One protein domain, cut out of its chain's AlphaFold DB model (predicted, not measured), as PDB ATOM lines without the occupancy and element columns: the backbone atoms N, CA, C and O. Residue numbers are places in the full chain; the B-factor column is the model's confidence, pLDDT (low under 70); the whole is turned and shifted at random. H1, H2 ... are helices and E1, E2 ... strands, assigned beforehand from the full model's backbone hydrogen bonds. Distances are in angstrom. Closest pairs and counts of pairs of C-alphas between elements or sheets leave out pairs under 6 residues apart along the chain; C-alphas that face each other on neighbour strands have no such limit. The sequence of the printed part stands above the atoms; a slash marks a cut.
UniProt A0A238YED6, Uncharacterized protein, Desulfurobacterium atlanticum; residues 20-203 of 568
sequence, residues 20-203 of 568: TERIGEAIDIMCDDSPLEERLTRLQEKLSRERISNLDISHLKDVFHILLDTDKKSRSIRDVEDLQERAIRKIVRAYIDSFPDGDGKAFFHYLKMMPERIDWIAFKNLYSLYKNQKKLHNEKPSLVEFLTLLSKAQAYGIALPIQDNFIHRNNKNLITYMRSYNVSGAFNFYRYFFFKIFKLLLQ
ATOM      1  N   THR A  20     209.453 141.574 246.864       80.44
ATOM      2  CA  THR A  20     208.890 140.427 246.130       80.44
ATOM      3  C   THR A  20     207.545 139.988 246.707       80.44
ATOM      4  O   THR A  20     206.612 139.729 245.952       80.44
ATOM      5  N   GLU A  21     207.406 139.979 248.036       82.69
ATOM      6  CA  GLU A  21     206.150 139.634 248.707       82.69
ATOM      7  C   GLU A  21     205.007 140.574 248.311       82.69
ATOM      8  O   GLU A  21     203.955 140.106 247.882       82.69
ATOM      9  N   ARG A  22     205.227 141.897 248.351       87.19
ATOM     10  CA  ARG A  22     204.193 142.872 247.964       87.19
ATOM     11  C   ARG A  22     203.777 142.743 246.503       87.19
ATOM     12  O   ARG A  22     202.635 143.052 246.166       87.19
ATOM     13  N   ILE A  23     204.677 142.288 245.629       88.12
ATOM     14  CA  ILE A  23     204.305 141.956 244.250       88.12
ATOM     15  C   ILE A  23     203.498 140.651 244.189       88.12
ATOM     16  O   ILE A  23     202.542 140.579 243.421       88.12
ATOM     17  N   GLY A  24     203.828 139.648 245.003       88.69
ATOM     18  CA  GLY A  24     203.008 138.443 245.163       88.69
ATOM     19  C   GLY A  24     201.570 138.774 245.543       88.69
ATOM     20  O   GLY A  24     200.640 138.337 244.873       88.69
ATOM     21  N   GLU A  25     201.388 139.656 246.522       90.81
ATOM     22  CA  GLU A  25     200.063 140.128 246.933       90.81
ATOM     23  C   GLU A  25     199.346 140.915 245.820       90.81
ATOM     24  O   GLU A  25     198.131 140.812 245.656       90.81
ATOM     25  N   ALA A  26     200.084 141.699 245.027       93.00
ATOM     26  CA  ALA A  26     199.533 142.387 243.862       93.00
ATOM     27  C   ALA A  26     199.060 141.400 242.781       93.00
ATOM     28  O   ALA A  26     197.988 141.588 242.206       93.00
ATOM     29  N   ILE A  27     199.825 140.336 242.528       93.69
ATOM     30  CA  ILE A  27     199.441 139.256 241.612       93.69
ATOM     31  C   ILE A  27     198.220 138.506 242.144       93.69
ATOM     32  O   ILE A  27     197.302 138.237 241.369       93.69
ATOM     33  N   ASP A  28     198.164 138.235 243.450       92.69
ATOM     34  CA  ASP A  28     197.007 137.622 244.101       92.69
ATOM     35  C   ASP A  28     195.726 138.417 243.855       92.69
ATOM     36  O   ASP A  28     194.714 137.827 243.484       92.69
ATOM     37  N   ILE A  29     195.780 139.742 244.029       94.12
ATOM     38  CA  ILE A  29     194.651 140.638 243.749       94.12
ATOM     39  C   ILE A  29     194.288 140.580 242.264       94.12
ATOM     40  O   ILE A  29     193.117 140.446 241.917       94.12
ATOM     41  N   MET A  30     195.278 140.673 241.375       94.50
ATOM     42  CA  MET A  30     195.015 140.725 239.938       94.50
ATOM     43  C   MET A  30     194.505 139.400 239.369       94.50
ATOM     44  O   MET A  30     193.810 139.422 238.355       94.50
ATOM     45  N   CYS A  31     194.797 138.266 239.998       91.88
ATOM     46  CA  CYS A  31     194.297 136.963 239.566       91.88
ATOM     47  C   CYS A  31     192.962 136.564 240.212       91.88
ATOM     48  O   CYS A  31     192.436 135.504 239.881       91.88
ATOM     49  N   ASP A  32     192.396 137.382 241.106       89.38
ATOM     50  CA  ASP A  32     191.067 137.122 241.663       89.38
ATOM     51  C   ASP A  32     189.978 137.127 240.560       89.38
ATOM     52  O   ASP A  32     190.109 137.763 239.509       89.38
ATOM     53  N   ASP A  33     188.872 136.422 240.812       86.31
ATOM     54  CA  ASP A  33     187.733 136.315 239.883       86.31
ATOM     55  C   ASP A  33     186.817 137.561 239.893       86.31
ATOM     56  O   ASP A  33     185.796 137.586 239.205       86.31
ATOM     57  N   SER A  34     187.147 138.597 240.674       90.12
ATOM     58  CA  SER A  34     186.350 139.825 240.744       90.12
ATOM     59  C   SER A  34     186.532 140.713 239.498       90.12
ATOM     60  O   SER A  34     187.515 140.569 238.753       90.12
ATOM     61  N   PRO A  35     185.590 141.644 239.230       91.81
ATOM     62  CA  PRO A  35     185.694 142.562 238.099       91.81
ATOM     63  C   PRO A  35     187.034 143.308 238.077       91.81
ATOM     64  O   PRO A  35     187.571 143.681 239.120       91.81
ATOM     65  N   LEU A  36     187.575 143.559 236.883       93.12
ATOM     66  CA  LEU A  36     188.870 144.213 236.680       93.12
ATOM     67  C   LEU A  36     188.955 145.561 237.404       93.12
ATOM     68  O   LEU A  36     189.976 145.857 238.013       93.12
ATOM     69  N   GLU A  37     187.881 146.352 237.396       93.06
ATOM     70  CA  GLU A  37     187.847 147.648 238.088       93.06
ATOM     71  C   GLU A  37     188.046 147.511 239.605       93.06
ATOM     72  O   GLU A  37     188.776 148.283 240.227       93.06
ATOM     73  N   GLU A  38     187.431 146.490 240.202       94.69
ATOM     74  CA  GLU A  38     187.561 146.202 241.628       94.69
ATOM     75  C   GLU A  38     188.980 145.719 241.951       94.69
ATOM     76  O   GLU A  38     189.605 146.214 242.893       94.69
ATOM     77  N   ARG A  39     189.531 144.814 241.127       95.19
ATOM     78  CA  ARG A  39     190.923 144.354 241.255       95.19
ATOM     79  C   ARG A  39     191.911 145.508 241.165       95.19
ATOM     80  O   ARG A  39     192.808 145.602 241.996       95.19
ATOM     81  N   LEU A  40     191.734 146.415 240.206       95.31
ATOM     82  CA  LEU A  40     192.601 147.579 240.040       95.31
ATOM     83  C   LEU A  40     192.477 148.574 241.202       95.31
ATOM     84  O   LEU A  40     193.486 149.135 241.625       95.31
ATOM     85  N   THR A  41     191.278 148.751 241.762       94.25
ATOM     86  CA  THR A  41     191.063 149.588 242.954       94.25
ATOM     87  C   THR A  41     191.791 149.005 244.169       94.25
ATOM     88  O   THR A  41     192.571 149.699 244.827       94.25
ATOM     89  N   ARG A  42     191.633 147.698 244.414       95.06
ATOM     90  CA  ARG A  42     192.359 146.968 245.468       95.06
ATOM     91  C   ARG A  42     193.872 146.989 245.239       95.06
ATOM     92  O   ARG A  42     194.641 147.133 246.187       95.06
ATOM     93  N   LEU A  43     194.317 146.888 243.985       94.38
ATOM     94  CA  LEU A  43     195.727 147.010 243.618       94.38
ATOM     95  C   LEU A  43     196.260 148.405 243.972       94.38
ATOM     96  O   LEU A  43     197.319 148.515 244.585       94.38
ATOM     97  N   GLN A  44     195.525 149.469 243.634       92.94
ATOM     98  CA  GLN A  44     195.894 150.849 243.960       92.94
ATOM     99  C   GLN A  44     196.055 151.050 245.472       92.94
ATOM    100  O   GLN A  44     197.034 151.643 245.924       92.94
ATOM    101  N   GLU A  45     195.111 150.527 246.258       90.69
ATOM    102  CA  GLU A  45     195.170 150.526 247.722       90.69
ATOM    103  C   GLU A  45     196.422 149.819 248.228       90.69
ATOM    104  O   GLU A  45     197.170 150.371 249.038       90.69
ATOM    105  N   LYS A  46     196.695 148.627 247.694       89.06
ATOM    106  CA  LYS A  46     197.813 147.796 248.129       89.06
ATOM    107  C   LYS A  46     199.175 148.388 247.779       89.06
ATOM    108  O   LYS A  46     200.117 148.277 248.568       89.06
ATOM    109  N   LEU A  47     199.298 149.009 246.609       83.50
ATOM    110  CA  LEU A  47     200.554 149.557 246.093       83.50
ATOM    111  C   LEU A  47     200.834 151.006 246.530       83.50
ATOM    112  O   LEU A  47     201.889 151.538 246.196       83.50
ATOM    113  N   SER A  48     199.954 151.589 247.352       77.50
ATOM    114  CA  SER A  48     199.910 152.990 247.797       77.50
ATOM    115  C   SER A  48     199.164 153.925 246.840       77.50
ATOM    116  O   SER A  48     199.680 154.340 245.796       77.50
ATOM    117  N   ARG A  49     197.970 154.363 247.277       68.00
ATOM    118  CA  ARG A  49     197.155 155.405 246.619       68.00
ATOM    119  C   ARG A  49     197.932 156.706 246.403       68.00
ATOM    120  O   ARG A  49     197.701 157.427 245.438       68.00
ATOM    121  N   GLU A  50     198.903 156.991 247.268       72.00
ATOM    122  CA  GLU A  50     199.758 158.170 247.152       72.00
ATOM    123  C   GLU A  50     200.781 158.062 246.024       72.00
ATOM    124  O   GLU A  50     201.388 159.073 245.681       72.00
ATOM    125  N   ARG A  51     200.982 156.889 245.410       80.75
ATOM    126  CA  ARG A  51     201.940 156.684 244.312       80.75
ATOM    127  C   ARG A  51     201.314 156.300 242.981       80.75
ATOM    128  O   ARG A  51     201.871 156.679 241.959       80.75
ATOM    129  N   ILE A  52     200.150 155.662 242.983       88.38
ATOM    130  CA  ILE A  52     199.433 155.294 241.757       88.38
ATOM    131  C   ILE A  52     198.213 156.203 241.591       88.38
ATOM    132  O   ILE A  52     197.295 156.187 242.408       88.38
ATOM    133  N   SER A  53     198.213 157.027 240.545       90.75
ATOM    134  CA  SER A  53     197.120 157.943 240.206       90.75
ATOM    135  C   SER A  53     195.969 157.243 239.478       90.75
ATOM    136  O   SER A  53     196.124 156.158 238.926       90.75
ATOM    137  N   ASN A  54     194.814 157.905 239.389       91.31
ATOM    138  CA  ASN A  54     193.674 157.386 238.621       91.31
ATOM    139  C   ASN A  54     193.986 157.249 237.120       91.31
ATOM    140  O   ASN A  54     193.431 156.383 236.449       91.31
ATOM    141  N   LEU A  55     194.899 158.072 236.590       92.88
ATOM    142  CA  LEU A  55     195.384 157.930 235.215       92.88
ATOM    143  C   LEU A  55     196.203 156.646 235.046       92.88
ATOM    144  O   LEU A  55     196.034 155.952 234.048       92.88
ATOM    145  N   ASP A  56     197.032 156.301 236.036       93.81
ATOM    146  CA  ASP A  56     197.802 155.052 236.035       93.81
ATOM    147  C   ASP A  56     196.871 153.835 236.060       93.81
ATOM    148  O   ASP A  56     197.073 152.887 235.303       93.81
ATOM    149  N   ILE A  57     195.810 153.887 236.872       95.06
ATOM    150  CA  ILE A  57     194.776 152.846 236.919       95.06
ATOM    151  C   ILE A  57     194.021 152.738 235.593       95.06
ATOM    152  O   ILE A  57     193.855 151.632 235.076       95.06
ATOM    153  N   SER A  58     193.630 153.865 234.991       95.75
ATOM    154  CA  SER A  58     192.997 153.848 233.670       95.75
ATOM    155  C   SER A  58     193.911 153.233 232.610       95.75
ATOM    156  O   SER A  58     193.410 152.513 231.748       95.75
ATOM    157  N   HIS A  59     195.222 153.490 232.664       96.62
ATOM    158  CA  HIS A  59     196.181 152.885 231.741       96.62
ATOM    159  C   HIS A  59     196.353 151.384 231.994       96.62
ATOM    160  O   HIS A  59     196.368 150.601 231.048       96.62
ATOM    161  N   LEU A  60     196.438 150.947 233.256       97.06
ATOM    162  CA  LEU A  60     196.478 149.517 233.589       97.06
ATOM    163  C   LEU A  60     195.229 148.786 233.089       97.06
ATOM    164  O   LEU A  60     195.348 147.683 232.565       97.06
ATOM    165  N   LYS A  61     194.051 149.407 233.180       97.00
ATOM    166  CA  LYS A  61     192.820 148.854 232.609       97.00
ATOM    167  C   LYS A  61     192.935 148.633 231.101       97.00
ATOM    168  O   LYS A  61     192.614 147.548 230.626       97.00
ATOM    169  N   ASP A  62     193.438 149.624 230.364       97.75
ATOM    170  CA  ASP A  62     193.666 149.489 228.922       97.75
ATOM    171  C   ASP A  62     194.690 148.382 228.618       97.75
ATOM    172  O   ASP A  62     194.476 147.592 227.702       97.75
ATOM    173  N   VAL A  63     195.762 148.266 229.416       98.00
ATOM    174  CA  VAL A  63     196.742 147.169 229.313       98.00
ATOM    175  C   VAL A  63     196.058 145.811 229.472       98.00
ATOM    176  O   VAL A  63     196.228 144.952 228.616       98.00
ATOM    177  N   PHE A  64     195.261 145.604 230.519       97.12
ATOM    178  CA  PHE A  64     194.596 144.317 230.742       97.12
ATOM    179  C   PHE A  64     193.531 144.006 229.682       97.12
ATOM    180  O   PHE A  64     193.427 142.855 229.266       97.12
ATOM    181  N   HIS A  65     192.812 145.005 229.161       96.06
ATOM    182  CA  HIS A  65     191.934 144.807 228.002       96.06
ATOM    183  C   HIS A  65     192.713 144.417 226.737       96.06
ATOM    184  O   HIS A  65     192.268 143.541 226.000       96.06
ATOM    185  N   ILE A  66     193.882 145.023 226.486       97.44
ATOM    186  CA  ILE A  66     194.773 144.626 225.380       97.44
ATOM    187  C   ILE A  66     195.201 143.162 225.527       97.44
ATOM    188  O   ILE A  66     195.294 142.452 224.528       97.44
ATOM    189  N   LEU A  67     195.396 142.709 226.766       95.50
ATOM    190  CA  LEU A  67     195.722 141.329 227.135       95.50
ATOM    191  C   LEU A  67     194.495 140.420 227.308       95.50
ATOM    192  O   LEU A  67     194.605 139.359 227.919       95.50
ATOM    193  N   LEU A  68     193.344 140.825 226.756       92.62
ATOM    194  CA  LEU A  68     192.105 140.043 226.697       92.62
ATOM    195  C   LEU A  68     191.499 139.687 228.066       92.62
ATOM    196  O   LEU A  68     190.704 138.751 228.166       92.62
ATOM    197  N   ASP A  69     191.844 140.416 229.132       91.06
ATOM    198  CA  ASP A  69     191.244 140.189 230.445       91.06
ATOM    199  C   ASP A  69     189.727 140.441 230.413       91.06
ATOM    200  O   ASP A  69     189.231 141.374 229.774       91.06
ATOM    201  N   THR A  70     188.983 139.596 231.128       80.12
ATOM    202  CA  THR A  70     187.521 139.651 231.201       80.12
ATOM    203  C   THR A  70     187.029 139.581 232.645       80.12
ATOM    204  O   THR A  70     187.561 138.839 233.472       80.12
ATOM    205  N   ASP A  71     185.972 140.352 232.925       71.06
ATOM    206  CA  ASP A  71     185.299 140.438 234.228       71.06
ATOM    207  C   ASP A  71     184.382 139.241 234.517       71.06
ATOM    208  O   ASP A  71     183.924 139.064 235.642       71.06
ATOM    209  N   LYS A  72     184.012 138.471 233.485       61.91
ATOM    210  CA  LYS A  72     183.031 137.387 233.591       61.91
ATOM    211  C   LYS A  72     183.448 136.209 232.723       61.91
ATOM    212  O   LYS A  72     183.717 136.393 231.537       61.91
ATOM    213  N   LYS A  73     183.333 134.995 233.276       57.41
ATOM    214  CA  LYS A  73     183.421 133.713 232.542       57.41
ATOM    215  C   LYS A  73     182.336 133.548 231.456       57.41
ATOM    216  O   LYS A  73     182.281 132.522 230.796       57.41
ATOM    217  N   SER A  74     181.446 134.534 231.298       52.84
ATOM    218  CA  SER A  74     180.287 134.499 230.403       52.84
ATOM    219  C   SER A  74     180.283 135.541 229.284       52.84
ATOM    220  O   SER A  74     179.292 135.633 228.560       52.84
ATOM    221  N   ARG A  75     181.347 136.341 229.120       68.25
ATOM    222  CA  ARG A  75     181.453 137.221 227.942       68.25
ATOM    223  C   ARG A  75     181.752 136.393 226.696       68.25
ATOM    224  O   ARG A  75     182.507 135.421 226.753       68.25
ATOM    225  N   SER A  76     181.161 136.787 225.569       78.81
ATOM    226  CA  SER A  76     181.531 136.198 224.288       78.81
ATOM    227  C   SER A  76     182.936 136.662 223.897       78.81
ATOM    228  O   SER A  76     183.367 137.746 224.293       78.81
ATOM    229  N   ILE A  77     183.647 135.866 223.093       79.75
ATOM    230  CA  ILE A  77     184.964 136.266 222.570       79.75
ATOM    231  C   ILE A  77     184.898 137.609 221.827       79.75
ATOM    232  O   ILE A  77     185.782 138.441 221.992       79.75
ATOM    233  N   ARG A  78     183.785 137.870 221.125       84.94
ATOM    234  CA  ARG A  78     183.537 139.130 220.414       84.94
ATOM    235  C   ARG A  78     183.508 140.331 221.356       84.94
ATOM    236  O   ARG A  78     184.133 141.337 221.060       84.94
ATOM    237  N   ASP A  79     182.854 140.216 222.513       86.56
ATOM    238  CA  ASP A  79     182.794 141.321 223.483       86.56
ATOM    239  C   ASP A  79     184.187 141.681 224.024       86.56
ATOM    240  O   ASP A  79     184.473 142.842 224.330       86.56
ATOM    241  N   VAL A  80     185.050 140.672 224.177       87.31
ATOM    242  CA  VAL A  80     186.423 140.844 224.664       87.31
ATOM    243  C   VAL A  80     187.320 141.415 223.569       87.31
ATOM    244  O   VAL A  80     188.064 142.356 223.840       87.31
ATOM    245  N   GLU A  81     187.189 140.941 222.331       89.69
ATOM    246  CA  GLU A  81     187.846 141.529 221.156       89.69
ATOM    247  C   GLU A  81     187.428 142.997 220.948       89.69
ATOM    248  O   GLU A  81     188.281 143.850 220.709       89.69
ATOM    249  N   ASP A  82     186.152 143.338 221.155       92.69
ATOM    250  CA  ASP A  82     185.652 144.718 221.069       92.69
ATOM    251  C   ASP A  82     186.229 145.622 222.172       92.69
ATOM    252  O   ASP A  82     186.444 146.825 221.974       92.69
ATOM    253  N   LEU A  83     186.450 145.091 223.380       93.69
ATOM    254  CA  LEU A  83     187.134 145.816 224.459       93.69
ATOM    255  C   LEU A  83     188.620 146.006 224.145       93.69
ATOM    256  O   LEU A  83     189.140 147.113 224.322       93.69
ATOM    257  N   GLN A  84     189.273 144.957 223.642       95.56
ATOM    258  CA  GLN A  84     190.663 144.991 223.202       95.56
ATOM    259  C   GLN A  84     190.852 146.057 222.121       95.56
ATOM    260  O   GLN A  84     191.690 146.948 222.258       95.56
ATOM    261  N   GLU A  85     190.033 146.023 221.072       97.12
ATOM    262  CA  GLU A  85     190.132 146.941 219.945       97.12
ATOM    263  C   GLU A  85     189.890 148.393 220.373       97.12
ATOM    264  O   GLU A  85     190.613 149.293 219.937       97.12
ATOM    265  N   ARG A  86     188.936 148.641 221.281       97.38
ATOM    266  CA  ARG A  86     188.725 149.975 221.868       97.38
ATOM    267  C   ARG A  86     189.953 150.473 222.630       97.38
ATOM    268  O   ARG A  86     190.348 151.625 222.433       97.38
ATOM    269  N   ALA A  87     190.565 149.627 223.458       97.81
ATOM    270  CA  ALA A  87     191.778 149.974 224.197       97.81
ATOM    271  C   ALA A  87     192.959 150.252 223.246       97.81
ATOM    272  O   ALA A  87     193.612 151.292 223.365       97.81
ATOM    273  N   ILE A  88     193.174 149.401 222.234       98.56
ATOM    274  CA  ILE A  88     194.207 149.606 221.205       98.56
ATOM    275  C   ILE A  88     193.972 150.931 220.473       98.56
ATOM    276  O   ILE A  88     194.880 151.755 220.395       98.56
ATOM    277  N   ARG A  89     192.756 151.185 219.969       98.38
ATOM    278  CA  ARG A  89     192.429 152.423 219.236       98.38
ATOM    279  C   ARG A  89     192.657 153.674 220.083       98.38
ATOM    280  O   ARG A  89     193.134 154.674 219.550       98.38
ATOM    281  N   LYS A  90     192.359 153.624 221.385       98.12
ATOM    282  CA  LYS A  90     192.626 154.725 222.323       98.12
ATOM    283  C   LYS A  90     194.124 155.036 222.413       98.12
ATOM    284  O   LYS A  90     194.505 156.196 222.253       98.12
ATOM    285  N   ILE A  91     194.969 154.023 222.620       98.19
ATOM    286  CA  ILE A  91     196.430 154.204 222.714       98.19
ATOM    287  C   ILE A  91     197.025 154.616 221.358       98.19
ATOM    288  O   ILE A  91     197.843 155.534 221.303       98.19
ATOM    289  N   VAL A  92     196.579 154.006 220.255       98.44
ATOM    290  CA  VAL A  92     197.029 154.338 218.889       98.44
ATOM    291  C   VAL A  92     196.650 155.767 218.504       98.44
ATOM    292  O   VAL A  92     197.450 156.450 217.874       98.44
ATOM    293  N   ARG A  93     195.478 156.268 218.915       98.31
ATOM    294  CA  ARG A  93     195.122 157.679 218.705       98.31
ATOM    295  C   ARG A  93     196.111 158.602 219.414       98.31
ATOM    296  O   ARG A  93     196.686 159.464 218.767       98.31
ATOM    297  N   ALA A  94     196.392 158.358 220.697       98.00
ATOM    298  CA  ALA A  94     197.375 159.152 221.440       98.00
ATOM    299  C   ALA A  94     198.788 159.088 220.824       98.00
ATOM    300  O   ALA A  94     199.544 160.065 220.886       98.00
ATOM    301  N   TYR A  95     199.138 157.947 220.228       98.19
ATOM    302  CA  TYR A  95     200.360 157.780 219.453       98.19
ATOM    303  C   TYR A  95     200.363 158.656 218.195       98.19
ATOM    304  O   TYR A  95     201.288 159.446 218.038       98.19
ATOM    305  N   ILE A  96     199.333 158.580 217.347       97.88
ATOM    306  CA  ILE A  96     199.221 159.378 216.112       97.88
ATOM    307  C   ILE A  96     199.220 160.878 216.434       97.88
ATOM    308  O   ILE A  96     199.936 161.641 215.791       97.88
ATOM    309  N   ASP A  97     198.509 161.291 217.484       97.56
ATOM    310  CA  ASP A  97     198.482 162.688 217.935       97.56
ATOM    311  C   ASP A  97     199.887 163.195 218.320       97.56
ATOM    312  O   ASP A  97     200.211 164.369 218.145       97.56
ATOM    313  N   SER A  98     200.741 162.311 218.849       97.06
ATOM    314  CA  SER A  98     202.116 162.636 219.253       97.06
ATOM    315  C   SER A  98     203.136 162.456 218.118       97.06
ATOM    316  O   SER A  98     204.180 163.114 218.109       97.06
ATOM    317  N   PHE A  99     202.847 161.571 217.163       96.00
ATOM    318  CA  PHE A  99     203.669 161.227 216.006       96.00
ATOM    319  C   PHE A  99     202.810 161.258 214.726       96.00
ATOM    320  O   PHE A  99     202.472 160.192 214.210       96.00
ATOM    321  N   PRO A 100     202.486 162.445 214.177       94.00
ATOM    322  CA  PRO A 100     201.622 162.546 212.994       94.00
ATOM    323  C   PRO A 100     202.167 161.793 211.772       94.00
ATOM    324  O   PRO A 100     201.409 161.168 211.040       94.00
ATOM    325  N   ASP A 101     203.495 161.779 211.611       93.62
ATOM    326  CA  ASP A 101     204.196 161.026 210.560       93.62
ATOM    327  C   ASP A 101     204.664 159.631 211.031       93.62
ATOM    328  O   ASP A 101     205.609 159.064 210.474       93.62
ATOM    329  N   GLY A 102     204.144 159.140 212.157       93.94
ATOM    330  CA  GLY A 102     204.475 157.833 212.722       93.94
ATOM    331  C   GLY A 102     203.677 156.703 212.076       93.94
ATOM    332  O   GLY A 102     202.606 156.917 211.510       93.94
ATOM    333  N   ASP A 103     204.171 155.472 212.197       94.50
ATOM    334  CA  ASP A 103     203.484 154.300 211.647       94.50
ATOM    335  C   ASP A 103     202.402 153.780 212.609       94.50
ATOM    336  O   ASP A 103     202.569 152.792 213.332       94.50
ATOM    337  N   GLY A 104     201.261 154.477 212.635       96.75
ATOM    338  CA  GLY A 104     200.120 154.105 213.476       96.75
ATOM    339  C   GLY A 104     199.543 152.724 213.142       96.75
ATOM    340  O   GLY A 104     199.018 152.051 214.031       96.75
ATOM    341  N   LYS A 105     199.676 152.264 211.889       97.19
ATOM    342  CA  LYS A 105     199.213 150.937 211.455       97.19
ATOM    343  C   LYS A 105     200.127 149.837 211.991       97.19
ATOM    344  O   LYS A 105     199.620 148.854 212.534       97.19
ATOM    345  N   ALA A 106     201.445 150.007 211.884       97.00
ATOM    346  CA  ALA A 106     202.401 149.089 212.494       97.00
ATOM    347  C   ALA A 106     202.231 149.053 214.011       97.00
ATOM    348  O   ALA A 106     202.216 147.965 214.581       97.00
ATOM    349  N   PHE A 107     202.013 150.203 214.657       98.06
ATOM    350  CA  PHE A 107     201.790 150.240 216.100       98.06
ATOM    351  C   PHE A 107     200.485 149.543 216.521       98.06
ATOM    352  O   PHE A 107     200.473 148.794 217.498       98.06
ATOM    353  N   PHE A 108     199.397 149.716 215.760       98.31
ATOM    354  CA  PHE A 108     198.152 148.973 215.977       98.31
ATOM    355  C   PHE A 108     198.379 147.460 215.888       98.31
ATOM    356  O   PHE A 108     197.951 146.718 216.771       98.31
ATOM    357  N   HIS A 109     199.071 146.999 214.841       97.56
ATOM    358  CA  HIS A 109     199.381 145.580 214.674       97.56
ATOM    359  C   HIS A 109     200.271 145.068 215.810       97.56
ATOM    360  O   HIS A 109     199.966 144.042 216.406       97.56
ATOM    361  N   TYR A 110     201.304 145.827 216.172       97.25
ATOM    362  CA  TYR A 110     202.185 145.529 217.291       97.25
ATOM    363  C   TYR A 110     201.395 145.320 218.597       97.25
ATOM    364  O   TYR A 110     201.580 144.299 219.256       97.25
ATOM    365  N   LEU A 111     200.454 146.213 218.937       98.00
ATOM    366  CA  LEU A 111     199.608 146.055 220.127       98.00
ATOM    367  C   LEU A 111     198.648 144.859 220.026       98.00
ATOM    368  O   LEU A 111     198.408 144.187 221.028       98.00
ATOM    369  N   LYS A 112     198.129 144.559 218.831       96.75
ATOM    370  CA  LYS A 112     197.238 143.410 218.603       96.75
ATOM    371  C   LYS A 112     197.929 142.064 218.857       96.75
ATOM    372  O   LYS A 112     197.267 141.125 219.280       96.75
ATOM    373  N   MET A 113     199.248 141.998 218.670       95.06
ATOM    374  CA  MET A 113     200.066 140.805 218.927       95.06
ATOM    375  C   MET A 113     200.468 140.631 220.405       95.06
ATOM    376  O   MET A 113     201.115 139.645 220.754       95.06
ATOM    377  N   MET A 114     200.127 141.572 221.298       95.12
ATOM    378  CA  MET A 114     200.551 141.507 222.706       95.12
ATOM    379  C   MET A 114     200.089 140.248 223.450       95.12
ATOM    380  O   MET A 114     200.930 139.685 224.150       95.12
ATOM    381  N   PRO A 115     198.843 139.750 223.298       92.19
ATOM    382  CA  PRO A 115     198.420 138.515 223.965       92.19
ATOM    383  C   PRO A 115     199.296 137.299 223.639       92.19
ATOM    384  O   PRO A 115     199.444 136.417 224.476       92.19
ATOM    385  N   GLU A 116     199.909 137.265 222.451       88.06
ATOM    386  CA  GLU A 116     200.812 136.181 222.045       88.06
ATOM    387  C   GLU A 116     202.214 136.326 222.660       88.06
ATOM    388  O   GLU A 116     202.874 135.331 222.948       88.06
ATOM    389  N   ARG A 117     202.676 137.566 222.888       90.94
ATOM    390  CA  ARG A 117     204.000 137.855 223.479       90.94
ATOM    391  C   ARG A 117     203.999 137.781 225.010       90.94
ATOM    392  O   ARG A 117     204.996 137.363 225.604       90.94
ATOM    393  N   ILE A 118     202.905 138.213 225.639       93.81
ATOM    394  CA  ILE A 118     202.701 138.286 227.093       93.81
ATOM    395  C   ILE A 118     201.333 137.690 227.464       93.81
ATOM    396  O   ILE A 118     200.324 138.388 227.555       93.81
ATOM    397  N   ASP A 119     201.317 136.378 227.696       91.38
ATOM    398  CA  ASP A 119     200.099 135.578 227.879       91.38
ATOM    399  C   ASP A 119     199.548 135.689 229.315       91.38
ATOM    400  O   ASP A 119     199.764 134.839 230.186       91.38
ATOM    401  N   TRP A 120     198.846 136.797 229.571       93.19
ATOM    402  CA  TRP A 120     198.144 137.047 230.833       93.19
ATOM    403  C   TRP A 120     197.086 135.984 231.133       93.19
ATOM    404  O   TRP A 120     196.934 135.579 232.283       93.19
ATOM    405  N   ILE A 121     196.356 135.528 230.116       88.81
ATOM    406  CA  ILE A 121     195.244 134.594 230.289       88.81
ATOM    407  C   ILE A 121     195.749 133.251 230.801       88.81
ATOM    408  O   ILE A 121     195.221 132.738 231.793       88.81
ATOM    409  N   ALA A 122     196.814 132.724 230.196       87.50
ATOM    410  CA  ALA A 122     197.474 131.529 230.695       87.50
ATOM    411  C   ALA A 122     197.997 131.730 232.122       87.50
ATOM    412  O   ALA A 122     197.743 130.891 232.988       87.50
ATOM    413  N   PHE A 123     198.674 132.854 232.395       92.44
ATOM    414  CA  PHE A 123     199.193 133.147 233.732       92.44
ATOM    415  C   PHE A 123     198.076 133.158 234.790       92.44
ATOM    416  O   PHE A 123     198.166 132.433 235.783       92.44
ATOM    417  N   LYS A 124     197.009 133.935 234.560       91.19
ATOM    418  CA  LYS A 124     195.860 134.076 235.465       91.19
ATOM    419  C   LYS A 124     195.204 132.726 235.733       91.19
ATOM    420  O   LYS A 124     194.994 132.367 236.887       91.19
ATOM    421  N   ASN A 125     194.924 131.954 234.684       86.56
ATOM    422  CA  ASN A 125     194.229 130.675 234.810       86.56
ATOM    423  C   ASN A 125     195.034 129.646 235.602       86.56
ATOM    424  O   ASN A 125     194.491 128.999 236.500       86.56
ATOM    425  N   LEU A 126     196.329 129.519 235.305       88.25
ATOM    426  CA  LEU A 126     197.208 128.610 236.034       88.25
ATOM    427  C   LEU A 126     197.356 129.032 237.497       88.25
ATOM    428  O   LEU A 126     197.299 128.182 238.387       88.25
ATOM    429  N   TYR A 127     197.510 130.332 237.753       91.62
ATOM    430  CA  TYR A 127     197.637 130.845 239.112       91.62
ATOM    431  C   TYR A 127     196.359 130.618 239.926       91.62
ATOM    432  O   TYR A 127     196.424 130.151 241.064       91.62
ATOM    433  N   SER A 128     195.187 130.861 239.336       88.81
ATOM    434  CA  SER A 128     193.895 130.607 239.978       88.81
ATOM    435  C   SER A 128     193.667 129.120 240.256       88.81
ATOM    436  O   SER A 128     193.198 128.770 241.342       88.81
ATOM    437  N   LEU A 129     194.045 128.230 239.330       86.88
ATOM    438  CA  LEU A 129     193.983 126.782 239.548       86.88
ATOM    439  C   LEU A 129     194.870 126.360 240.728       86.88
ATOM    440  O   LEU A 129     194.407 125.668 241.635       86.88
ATOM    441  N   TYR A 130     196.116 126.834 240.744       90.44
ATOM    442  CA  TYR A 130     197.069 126.599 241.826       90.44
ATOM    443  C   TYR A 130     196.548 127.113 243.180       90.44
ATOM    444  O   TYR A 130     196.549 126.384 244.172       90.44
ATOM    445  N   LYS A 131     196.021 128.342 243.218       91.00
ATOM    446  CA  LYS A 131     195.440 128.957 244.421       91.00
ATOM    447  C   LYS A 131     194.262 128.148 244.961       91.00
ATOM    448  O   LYS A 131     194.155 127.958 246.170       91.00
ATOM    449  N   ASN A 132     193.393 127.650 244.083       88.00
ATOM    450  CA  ASN A 132     192.260 126.816 244.479       88.00
ATOM    451  C   ASN A 132     192.713 125.465 245.046       88.00
ATOM    452  O   ASN A 132     192.172 125.036 246.061       88.00
ATOM    453  N   GLN A 133     193.738 124.835 244.464       89.00
ATOM    454  CA  GLN A 133     194.323 123.610 245.020       89.00
ATOM    455  C   GLN A 133     194.916 123.841 246.414       89.00
ATOM    456  O   GLN A 133     194.605 123.094 247.336       89.00
ATOM    457  N   LYS A 134     195.696 124.912 246.609       92.00
ATOM    458  CA  LYS A 134     196.259 125.257 247.927       92.00
ATOM    459  C   LYS A 134     195.175 125.486 248.981       92.00
ATOM    460  O   LYS A 134     195.264 124.942 250.079       92.00
ATOM    461  N   LYS A 135     194.095 126.192 248.623       89.69
ATOM    462  CA  LYS A 135     192.931 126.385 249.504       89.69
ATOM    463  C   LYS A 135     192.271 125.069 249.927       89.69
ATOM    464  O   LYS A 135     191.918 124.946 251.092       89.69
ATOM    465  N   LEU A 136     192.128 124.092 249.024       90.75
ATOM    466  CA  LEU A 136     191.563 122.772 249.361       90.75
ATOM    467  C   LEU A 136     192.397 122.020 250.411       90.75
ATOM    468  O   LEU A 136     191.850 121.211 251.155       90.75
ATOM    469  N   HIS A 137     193.695 122.313 250.496       90.06
ATOM    470  CA  HIS A 137     194.618 121.740 251.475       90.06
ATOM    471  C   HIS A 137     194.867 122.644 252.698       90.06
ATOM    472  O   HIS A 137     195.738 122.335 253.506       90.06
ATOM    473  N   ASN A 138     194.111 123.739 252.868       90.56
ATOM    474  CA  ASN A 138     194.336 124.757 253.908       90.56
ATOM    475  C   ASN A 138     195.753 125.369 253.886       90.56
ATOM    476  O   ASN A 138     196.269 125.814 254.911       90.56
ATOM    477  N   GLU A 139     196.377 125.430 252.711       88.69
ATOM    478  CA  GLU A 139     197.694 126.027 252.510       88.69
ATOM    479  C   GLU A 139     197.576 127.444 251.933       88.69
ATOM    480  O   GLU A 139     196.712 127.741 251.100       88.69
ATOM    481  N   LYS A 140     198.482 128.342 252.341       86.00
ATOM    482  CA  LYS A 140     198.584 129.683 251.751       86.00
ATOM    483  C   LYS A 140     199.270 129.577 250.379       86.00
ATOM    484  O   LYS A 140     200.341 128.977 250.296       86.00
ATOM    485  N   PRO A 141     198.710 130.162 249.306       86.31
ATOM    486  CA  PRO A 141     199.375 130.181 248.009       86.31
ATOM    487  C   PRO A 141     200.689 130.967 248.090       86.31
ATOM    488  O   PRO A 141     200.738 132.075 248.619       86.31
ATOM    489  N   SER A 142     201.751 130.384 247.538       86.56
ATOM    490  CA  SER A 142     203.052 131.031 247.362       86.56
ATOM    491  C   SER A 142     203.326 131.278 245.880       86.56
ATOM    492  O   SER A 142     203.315 130.337 245.080       86.56
ATOM    493  N   LEU A 143     203.601 132.534 245.512       87.56
ATOM    494  CA  LEU A 143     203.987 132.916 244.149       87.56
ATOM    495  C   LEU A 143     205.267 132.196 243.698       87.56
ATOM    496  O   LEU A 143     205.368 131.761 242.557       87.56
ATOM    497  N   VAL A 144     206.235 132.038 244.597       84.69
ATOM    498  CA  VAL A 144     207.501 131.344 244.323       84.69
ATOM    499  C   VAL A 144     207.254 129.890 243.937       84.69
ATOM    500  O   VAL A 144     207.824 129.388 242.964       84.69
ATOM    501  N   GLU A 145     206.415 129.195 244.705       85.81
ATOM    502  CA  GLU A 145     206.058 127.802 244.431       85.81
ATOM    503  C   GLU A 145     205.350 127.688 243.080       85.81
ATOM    504  O   GLU A 145     205.709 126.835 242.270       85.81
ATOM    505  N   PHE A 146     204.422 128.604 242.790       90.31
ATOM    506  CA  PHE A 146     203.755 128.676 241.493       90.31
ATOM    507  C   PHE A 146     204.745 128.849 240.332       90.31
ATOM    508  O   PHE A 146     204.741 128.061 239.387       90.31
ATOM    509  N   LEU A 147     205.638 129.839 240.410       89.56
ATOM    510  CA  LEU A 147     206.643 130.084 239.370       89.56
ATOM    511  C   LEU A 147     207.604 128.895 239.228       89.56
ATOM    512  O   LEU A 147     208.062 128.588 238.129       89.56
ATOM    513  N   THR A 148     207.882 128.188 240.324       86.19
ATOM    514  CA  THR A 148     208.682 126.960 240.316       86.19
ATOM    515  C   THR A 148     207.982 125.833 239.558       86.19
ATOM    516  O   THR A 148     208.625 125.142 238.765       86.19
ATOM    517  N   LEU A 149     206.675 125.647 239.765       86.88
ATOM    518  CA  LEU A 149     205.873 124.687 239.001       86.88
ATOM    519  C   LEU A 149     205.859 125.047 237.513       86.88
ATOM    520  O   LEU A 149     206.074 124.175 236.673       86.88
ATOM    521  N   LEU A 150     205.694 126.334 237.196       87.19
ATOM    522  CA  LEU A 150     205.707 126.837 235.825       87.19
ATOM    523  C   LEU A 150     207.065 126.599 235.136       87.19
ATOM    524  O   LEU A 150     207.110 126.159 233.991       87.19
ATOM    525  N   SER A 151     208.169 126.806 235.860       86.25
ATOM    526  CA  SER A 151     209.542 126.582 235.372       86.25
ATOM    527  C   SER A 151     209.793 125.105 235.072       86.25
ATOM    528  O   SER A 151     210.305 124.761 234.007       86.25
ATOM    529  N   LYS A 152     209.351 124.206 235.963       84.00
ATOM    530  CA  LYS A 152     209.401 122.758 235.711       84.00
ATOM    531  C   LYS A 152     208.574 122.378 234.488       84.00
ATOM    532  O   LYS A 152     209.049 121.605 233.662       84.00
ATOM    533  N   ALA A 153     207.365 122.921 234.359       83.31
ATOM    534  CA  ALA A 153     206.520 122.634 233.209       83.31
ATOM    535  C   ALA A 153     207.187 123.058 231.894       83.31
ATOM    536  O   ALA A 153     207.197 122.278 230.945       83.31
ATOM    537  N   GLN A 154     207.820 124.237 231.863       83.56
ATOM    538  CA  GLN A 154     208.592 124.701 230.709       83.56
ATOM    539  C   GLN A 154     209.761 123.761 230.388       83.56
ATOM    540  O   GLN A 154     209.885 123.303 229.256       83.56
ATOM    541  N   ALA A 155     210.596 123.453 231.384       81.88
ATOM    542  CA  ALA A 155     211.819 122.675 231.198       81.88
ATOM    543  C   ALA A 155     211.556 121.229 230.755       81.88
ATOM    544  O   ALA A 155     212.317 120.676 229.966       81.88
ATOM    545  N   TYR A 156     210.473 120.621 231.242       82.19
ATOM    546  CA  TYR A 156     210.091 119.253 230.890       82.19
ATOM    547  C   TYR A 156     209.092 119.179 229.728       82.19
ATOM    548  O   TYR A 156     208.630 118.089 229.397       82.19
ATOM    549  N   GLY A 157     208.727 120.314 229.119       79.69
ATOM    550  CA  GLY A 157     207.740 120.359 228.039       79.69
ATOM    551  C   GLY A 157     206.358 119.835 228.452       79.69
ATOM    552  O   GLY A 157     205.638 119.283 227.622       79.69
ATOM    553  N   ILE A 158     205.994 119.969 229.731       78.94
ATOM    554  CA  ILE A 158     204.723 119.470 230.265       78.94
ATOM    555  C   ILE A 158     203.607 120.423 229.849       78.94
ATOM    556  O   ILE A 158     203.615 121.607 230.188       78.94
ATOM    557  N   ALA A 159     202.609 119.880 229.157       76.06
ATOM    558  CA  ALA A 159     201.382 120.595 228.861       76.06
ATOM    559  C   ALA A 159     200.558 120.776 230.145       76.06
ATOM    560  O   ALA A 159     200.190 119.800 230.803       76.06
ATOM    561  N   LEU A 160     200.262 122.025 230.503       76.94
ATOM    562  CA  LEU A 160     199.431 122.345 231.662       76.94
ATOM    563  C   LEU A 160     197.967 122.531 231.236       76.94
ATOM    564  O   LEU A 160     197.713 123.097 230.169       76.94
ATOM    565  N   PRO A 161     196.993 122.070 232.039       70.31
ATOM    566  CA  PRO A 161     195.587 122.282 231.732       70.31
ATOM    567  C   PRO A 161     195.232 123.765 231.887       70.31
ATOM    568  O   PRO A 161     195.541 124.375 232.912       70.31
ATOM    569  N   ILE A 162     194.525 124.324 230.905       70.44
ATOM    570  CA  ILE A 162     193.820 125.597 231.052       70.44
ATOM    571  C   ILE A 162     192.323 125.333 230.928       70.44
ATOM    572  O   ILE A 162     191.858 124.557 230.091       70.44
ATOM    573  N   GLN A 163     191.550 126.019 231.759       65.12
ATOM    574  CA  GLN A 163     190.144 126.231 231.466       65.12
ATOM    575  C   GLN A 163     190.014 127.287 230.373       65.12
ATOM    576  O   GLN A 163     190.633 128.349 230.452       65.12
ATOM    577  N   ASP A 164     189.204 126.992 229.364       60.81
ATOM    578  CA  ASP A 164     188.781 128.016 228.426       60.81
ATOM    579  C   ASP A 164     188.009 129.111 229.173       60.81
ATOM    580  O   ASP A 164     187.114 128.821 229.972       60.81
ATOM    581  N   ASN A 165     188.385 130.365 228.941       58.38
ATOM    582  CA  ASN A 165     187.764 131.511 229.601       58.38
ATOM    583  C   ASN A 165     186.549 132.043 228.837       58.38
ATOM    584  O   ASN A 165     185.870 132.942 229.342       58.38
ATOM    585  N   PHE A 166     186.273 131.513 227.642       61.31
ATOM    586  CA  PHE A 166     185.244 132.029 226.750       61.31
ATOM    587  C   PHE A 166     184.132 131.006 226.505       61.31
ATOM    588  O   PHE A 166     184.367 129.810 226.329       61.31
ATOM    589  N   ILE A 167     182.887 131.489 226.427       54.66
ATOM    590  CA  ILE A 167     181.768 130.658 225.972       54.66
ATOM    591  C   ILE A 167     181.903 130.460 224.458       54.66
ATOM    592  O   ILE A 167     181.591 131.350 223.661       54.66
ATOM    593  N   HIS A 168     182.327 129.268 224.047       55.09
ATOM    594  CA  HIS A 168     182.148 128.816 222.670       55.09
ATOM    595  C   HIS A 168     180.671 128.499 222.411       55.09
ATOM    596  O   HIS A 168     179.965 128.033 223.304       55.09
ATOM    597  N   ARG A 169     180.202 128.699 221.168       46.50
ATOM    598  CA  ARG A 169     178.790 128.538 220.739       46.50
ATOM    599  C   ARG A 169     178.104 127.220 221.162       46.50
ATOM    600  O   ARG A 169     176.883 127.157 221.111       46.50
ATOM    601  N   ASN A 170     178.854 126.210 221.609       49.91
ATOM    602  CA  ASN A 170     178.353 124.897 222.024       49.91
ATOM    603  C   ASN A 170     178.317 124.654 223.553       49.91
ATOM    604  O   ASN A 170     178.102 123.513 223.955       49.91
ATOM    605  N   ASN A 171     178.521 125.667 224.411       46.88
ATOM    606  CA  ASN A 171     178.352 125.589 225.881       46.88
ATOM    607  C   ASN A 171     179.121 124.461 226.613       46.88
ATOM    608  O   ASN A 171     178.825 124.150 227.767       46.88
ATOM    609  N   LYS A 172     180.125 123.845 225.984       46.56
ATOM    610  CA  LYS A 172     181.032 122.904 226.648       46.56
ATOM    611  C   LYS A 172     182.313 123.643 227.003       46.56
ATOM    612  O   LYS A 172     183.022 124.079 226.101       46.56
ATOM    613  N   ASN A 173     182.610 123.742 228.299       46.81
ATOM    614  CA  ASN A 173     183.938 124.111 228.785       46.81
ATOM    615  C   ASN A 173     184.916 123.032 228.309       46.81
ATOM    616  O   ASN A 173     185.040 121.976 228.932       46.81
ATOM    617  N   LEU A 174     185.552 123.254 227.162       47.94
ATOM    618  CA  LEU A 174     186.629 122.398 226.694       47.94
ATOM    619  C   LEU A 174     187.829 122.669 227.600       47.94
ATOM    620  O   LEU A 174     188.335 123.787 227.661       47.94
ATOM    621  N   ILE A 175     188.271 121.651 228.336       52.06
ATOM    622  CA  ILE A 175     189.601 121.691 228.941       52.06
ATOM    623  C   ILE A 175     190.577 121.678 227.766       52.06
ATOM    624  O   ILE A 175     190.630 120.705 227.013       52.06
ATOM    625  N   THR A 176     191.301 122.776 227.578       57.16
ATOM    626  CA  THR A 176     192.375 122.860 226.590       57.16
ATOM    627  C   THR A 176     193.712 122.673 227.299       57.16
ATOM    628  O   THR A 176     193.848 122.911 228.500       57.16
ATOM    629  N   TYR A 177     194.709 122.180 226.571       54.91
ATOM    630  CA  TYR A 177     196.055 121.983 227.100       54.91
ATOM    631  C   TYR A 177     196.982 123.046 226.512       54.91
ATOM    632  O   TYR A 177     197.015 123.227 225.292       54.91
ATOM    633  N   MET A 178     197.742 123.735 227.369       60.62
ATOM    634  CA  MET A 178     198.797 124.652 226.932       60.62
ATOM    635  C   MET A 178     199.840 123.920 226.125       60.62
ATOM    636  O   MET A 178     200.354 122.879 226.535       60.62
ATOM    637  N   ARG A 179     200.230 124.546 225.023       58.44
ATOM    638  CA  ARG A 179     201.480 124.224 224.346       58.44
ATOM    639  C   ARG A 179     202.613 125.000 225.026       58.44
ATOM    640  O   ARG A 179     202.378 125.974 225.741       58.44
ATOM    641  N   SER A 180     203.855 124.581 224.803       58.66
ATOM    642  CA  SER A 180     205.044 125.157 225.454       58.66
ATOM    643  C   SER A 180     205.170 126.683 225.307       58.66
ATOM    644  O   SER A 180     205.607 127.345 226.245       58.66
ATOM    645  N   TYR A 181     204.724 127.262 224.183       61.72
ATOM    646  CA  TYR A 181     204.778 128.713 223.954       61.72
ATOM    647  C   TYR A 181     203.945 129.525 224.960       61.72
ATOM    648  O   TYR A 181     204.359 130.614 225.355       61.72
ATOM    649  N   ASN A 182     202.812 128.991 225.434       72.88
ATOM    650  CA  ASN A 182     201.968 129.681 226.410       72.88
ATOM    651  C   ASN A 182     202.685 129.827 227.766       72.88
ATOM    652  O   ASN A 182     202.480 130.803 228.484       72.88
ATOM    653  N   VAL A 183     203.555 128.871 228.123       81.69
ATOM    654  CA  VAL A 183     204.322 128.912 229.381       81.69
ATOM    655  C   VAL A 183     205.356 130.040 229.339       81.69
ATOM    656  O   VAL A 183     205.470 130.815 230.291       81.69
ATOM    657  N   SER A 184     206.061 130.196 228.215       83.75
ATOM    658  CA  SER A 184     206.975 131.325 228.001       83.75
ATOM    659  C   SER A 184     206.232 132.666 227.991       83.75
ATOM    660  O   SER A 184     206.694 133.622 228.615       83.75
ATOM    661  N   GLY A 185     205.047 132.726 227.371       88.88
ATOM    662  CA  GLY A 185     204.165 133.896 227.414       88.88
ATOM    663  C   GLY A 185     203.764 134.293 228.841       88.88
ATOM    664  O   GLY A 185     203.822 135.475 229.183       88.88
ATOM    665  N   ALA A 186     203.448 133.322 229.704       90.94
ATOM    666  CA  ALA A 186     203.124 133.562 231.111       90.94
ATOM    667  C   ALA A 186     204.329 134.103 231.912       90.94
ATOM    668  O   ALA A 186     204.183 135.030 232.714       90.94
ATOM    669  N   PHE A 187     205.544 133.601 231.663       89.25
ATOM    670  CA  PHE A 187     206.762 134.174 232.256       89.25
ATOM    671  C   PHE A 187     207.051 135.594 231.764       89.25
ATOM    672  O   PHE A 187     207.455 136.455 232.552       89.25
ATOM    673  N   ASN A 188     206.827 135.861 230.477       91.25
ATOM    674  CA  ASN A 188     206.961 137.205 229.928       91.25
ATOM    675  C   ASN A 188     205.941 138.159 230.555       91.25
ATOM    676  O   ASN A 188     206.317 139.278 230.906       91.25
ATOM    677  N   PHE A 189     204.697 137.713 230.781       94.81
ATOM    678  CA  PHE A 189     203.711 138.487 231.532       94.81
ATOM    679  C   PHE A 189     204.223 138.817 232.938       94.81
ATOM    680  O   PHE A 189     204.199 139.979 233.331       94.81
ATOM    681  N   TYR A 190     204.742 137.833 233.679       93.94
ATOM    682  CA  TYR A 190     205.273 138.051 235.028       93.94
ATOM    683  C   TYR A 190     206.369 139.132 235.058       93.94
ATOM    684  O   TYR A 190     206.295 140.089 235.834       93.94
ATOM    685  N   ARG A 191     207.357 139.030 234.158       93.12
ATOM    686  CA  ARG A 191     208.433 140.028 234.007       93.12
ATOM    687  C   ARG A 191     207.879 141.403 233.630       93.12
ATOM    688  O   ARG A 191     208.302 142.417 234.188       93.12
ATOM    689  N   TYR A 192     206.927 141.438 232.700       95.75
ATOM    690  CA  TYR A 192     206.288 142.667 232.242       95.75
ATOM    691  C   TYR A 192     205.453 143.334 233.341       95.75
ATOM    692  O   TYR A 192     205.511 144.552 233.493       95.75
ATOM    693  N   PHE A 193     204.743 142.560 234.165       95.38
ATOM    694  CA  PHE A 193     203.977 143.082 235.292       95.38
ATOM    695  C   PHE A 193     204.895 143.788 236.295       95.38
ATOM    696  O   PHE A 193     204.648 144.946 236.633       95.38
ATOM    697  N   PHE A 194     206.017 143.167 236.683       93.44
ATOM    698  CA  PHE A 194     207.033 143.825 237.519       93.44
ATOM    699  C   PHE A 194     207.559 145.117 236.886       93.44
ATOM    700  O   PHE A 194     207.597 146.155 237.550       93.44
ATOM    701  N   PHE A 195     207.929 145.068 235.602       94.19
ATOM    702  CA  PHE A 195     208.397 146.243 234.864       94.19
ATOM    703  C   PHE A 195     207.363 147.375 234.907       94.19
ATOM    704  O   PHE A 195     207.706 148.524 235.193       94.19
ATOM    705  N   LYS A 196     206.086 147.050 234.670       95.00
ATOM    706  CA  LYS A 196     204.993 148.020 234.649       95.00
ATOM    707  C   LYS A 196     204.758 148.631 236.024       95.00
ATOM    708  O   LYS A 196     204.649 149.849 236.127       95.00
ATOM    709  N   ILE A 197     204.737 147.823 237.080       93.06
ATOM    710  CA  ILE A 197     204.566 148.324 238.446       93.06
ATOM    711  C   ILE A 197     205.738 149.226 238.850       93.06
ATOM    712  O   ILE A 197     205.511 150.326 239.356       93.06
ATOM    713  N   PHE A 198     206.982 148.833 238.565       91.06
ATOM    714  CA  PHE A 198     208.153 149.667 238.862       91.06
ATOM    715  C   PHE A 198     208.108 150.993 238.109       91.06
ATOM    716  O   PHE A 198     208.343 152.044 238.708       91.06
ATOM    717  N   LYS A 199     207.736 150.964 236.825       91.50
ATOM    718  CA  LYS A 199     207.531 152.170 236.025       91.50
ATOM    719  C   LYS A 199     206.557 153.128 236.699       91.50
ATOM    720  O   LYS A 199     206.898 154.295 236.864       91.50
ATOM    721  N   LEU A 200     205.374 152.647 237.084       90.50
ATOM    722  CA  LEU A 200     204.329 153.477 237.690       90.50
ATOM    723  C   LEU A 200     204.785 154.073 239.027       90.50
ATOM    724  O   LEU A 200     204.643 155.273 239.249       90.50
ATOM    725  N   LEU A 201     205.416 153.273 239.888       88.44
ATOM    726  CA  LEU A 201     205.892 153.730 241.199       88.44
ATOM    727  C   LEU A 201     207.011 154.773 241.111       88.44
ATOM    728  O   LEU A 201     207.093 155.657 241.969       88.44
ATOM    729  N   LEU A 202     207.850 154.685 240.075       84.88
ATOM    730  CA  LEU A 202     208.948 155.616 239.810       84.88
ATOM    731  C   LEU A 202     208.525 156.859 239.016       84.88
ATOM    732  O   LEU A 202     209.347 157.753 238.805       84.88
ATOM    733  N   GLN A 203     207.265 156.964 238.571       81.06
ATOM    734  CA  GLN A 203     206.773 158.214 237.982       81.06
ATOM    735  C   GLN A 203     206.708 159.344 239.011       81.06
ATOM    736  O   GLN A 203     206.883 160.510 238.646       81.06
TER     737      GLN A 203
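This is residues 20 to 203 of the 568 residues of an uncharacterized protein of Desulfurobacterium atlanticum (UniProt A0A238YED6). Two groups of helices stand side by side: a chain of helices H1, H2 and H3 leading into the helical hairpin H4 and H5, and the long helix H9 with H7 and H8 packed on its first part. The turn of the H4 and H5 hairpin, residues 97 to 102, sticks out at one end of the longest axis, and a tiny strand hairpin, E1 and E2, packs through E1 on H7. The printed part has 184 residues with nine named helices and two named strands, in the order H1 to H8, E1, E2, H9. It is mostly helix, with one antiparallel sheet of order E1 - E2. The whole is compact, with a radius of gyration of the C-alphas of 17.1 A and spans of 54 by 43 by 31 A.

Strands E1, residues 161 to 163, and E2, residues 175 to 177, each measure 6.7 A. H7 holds residues 120 to 136, 24.3 A, and H8 residues 143 to 155. H9, residues 180 to 201, is 32.6 A long and ends at C-alpha 201 (205.892, 153.730, 241.199). H1, residues 20 to 30, begins at C-alpha 20 (208.890, 140.427, 246.130). H2 holds residues 36 to 47, H3 54 to 66, H4 77 to 98 with 31.6 A, H5 104 to 112 and H6 114 to 117.

E1 and E2 form a hairpin, with N 162 and O 176 2.9 A apart, within hydrogen-bond range. The closest C-alphas of H7 and E1, Asn 125 and Ile 162, are 6.3 A apart. H9 is the hub. H7 touches it about perpendicular, at 86 degrees, Phe 123 and Ala 186 having the closest C-alphas at 4.7 A. H8 touches H9 at a steep tilt of 36 degrees, only just steep, with Gln 154 and Val 183 closest at 6.1 A between C-alphas. H6 touches H9 at Arg 117 and Gly 185, their closest C-alphas 5.6 A apart. H1 and H2 form a hairpin at a shallow tilt of 20 degrees. H3 touches H2 at 49 degrees and H4 at 55 degrees, both steep. H4 and H5 are a hairpin, at 37 degrees. H4 and H9 are apart. Every O i to N i+4 pair is within hydrogen-bond range in H1, H2, H3, H4, H5, H7, H8 and H9; H6 is too short for one.

The C-alphas of Asp 101 and His 137, the two farthest apart, are 57.5 A apart. The printed part has no cut. The link E1 to E2, 11 residues, is long. The mean pLDDT of the printed part is 86.0; residue 49, residues 72 to 75 and residues 163 to 181 are under 70.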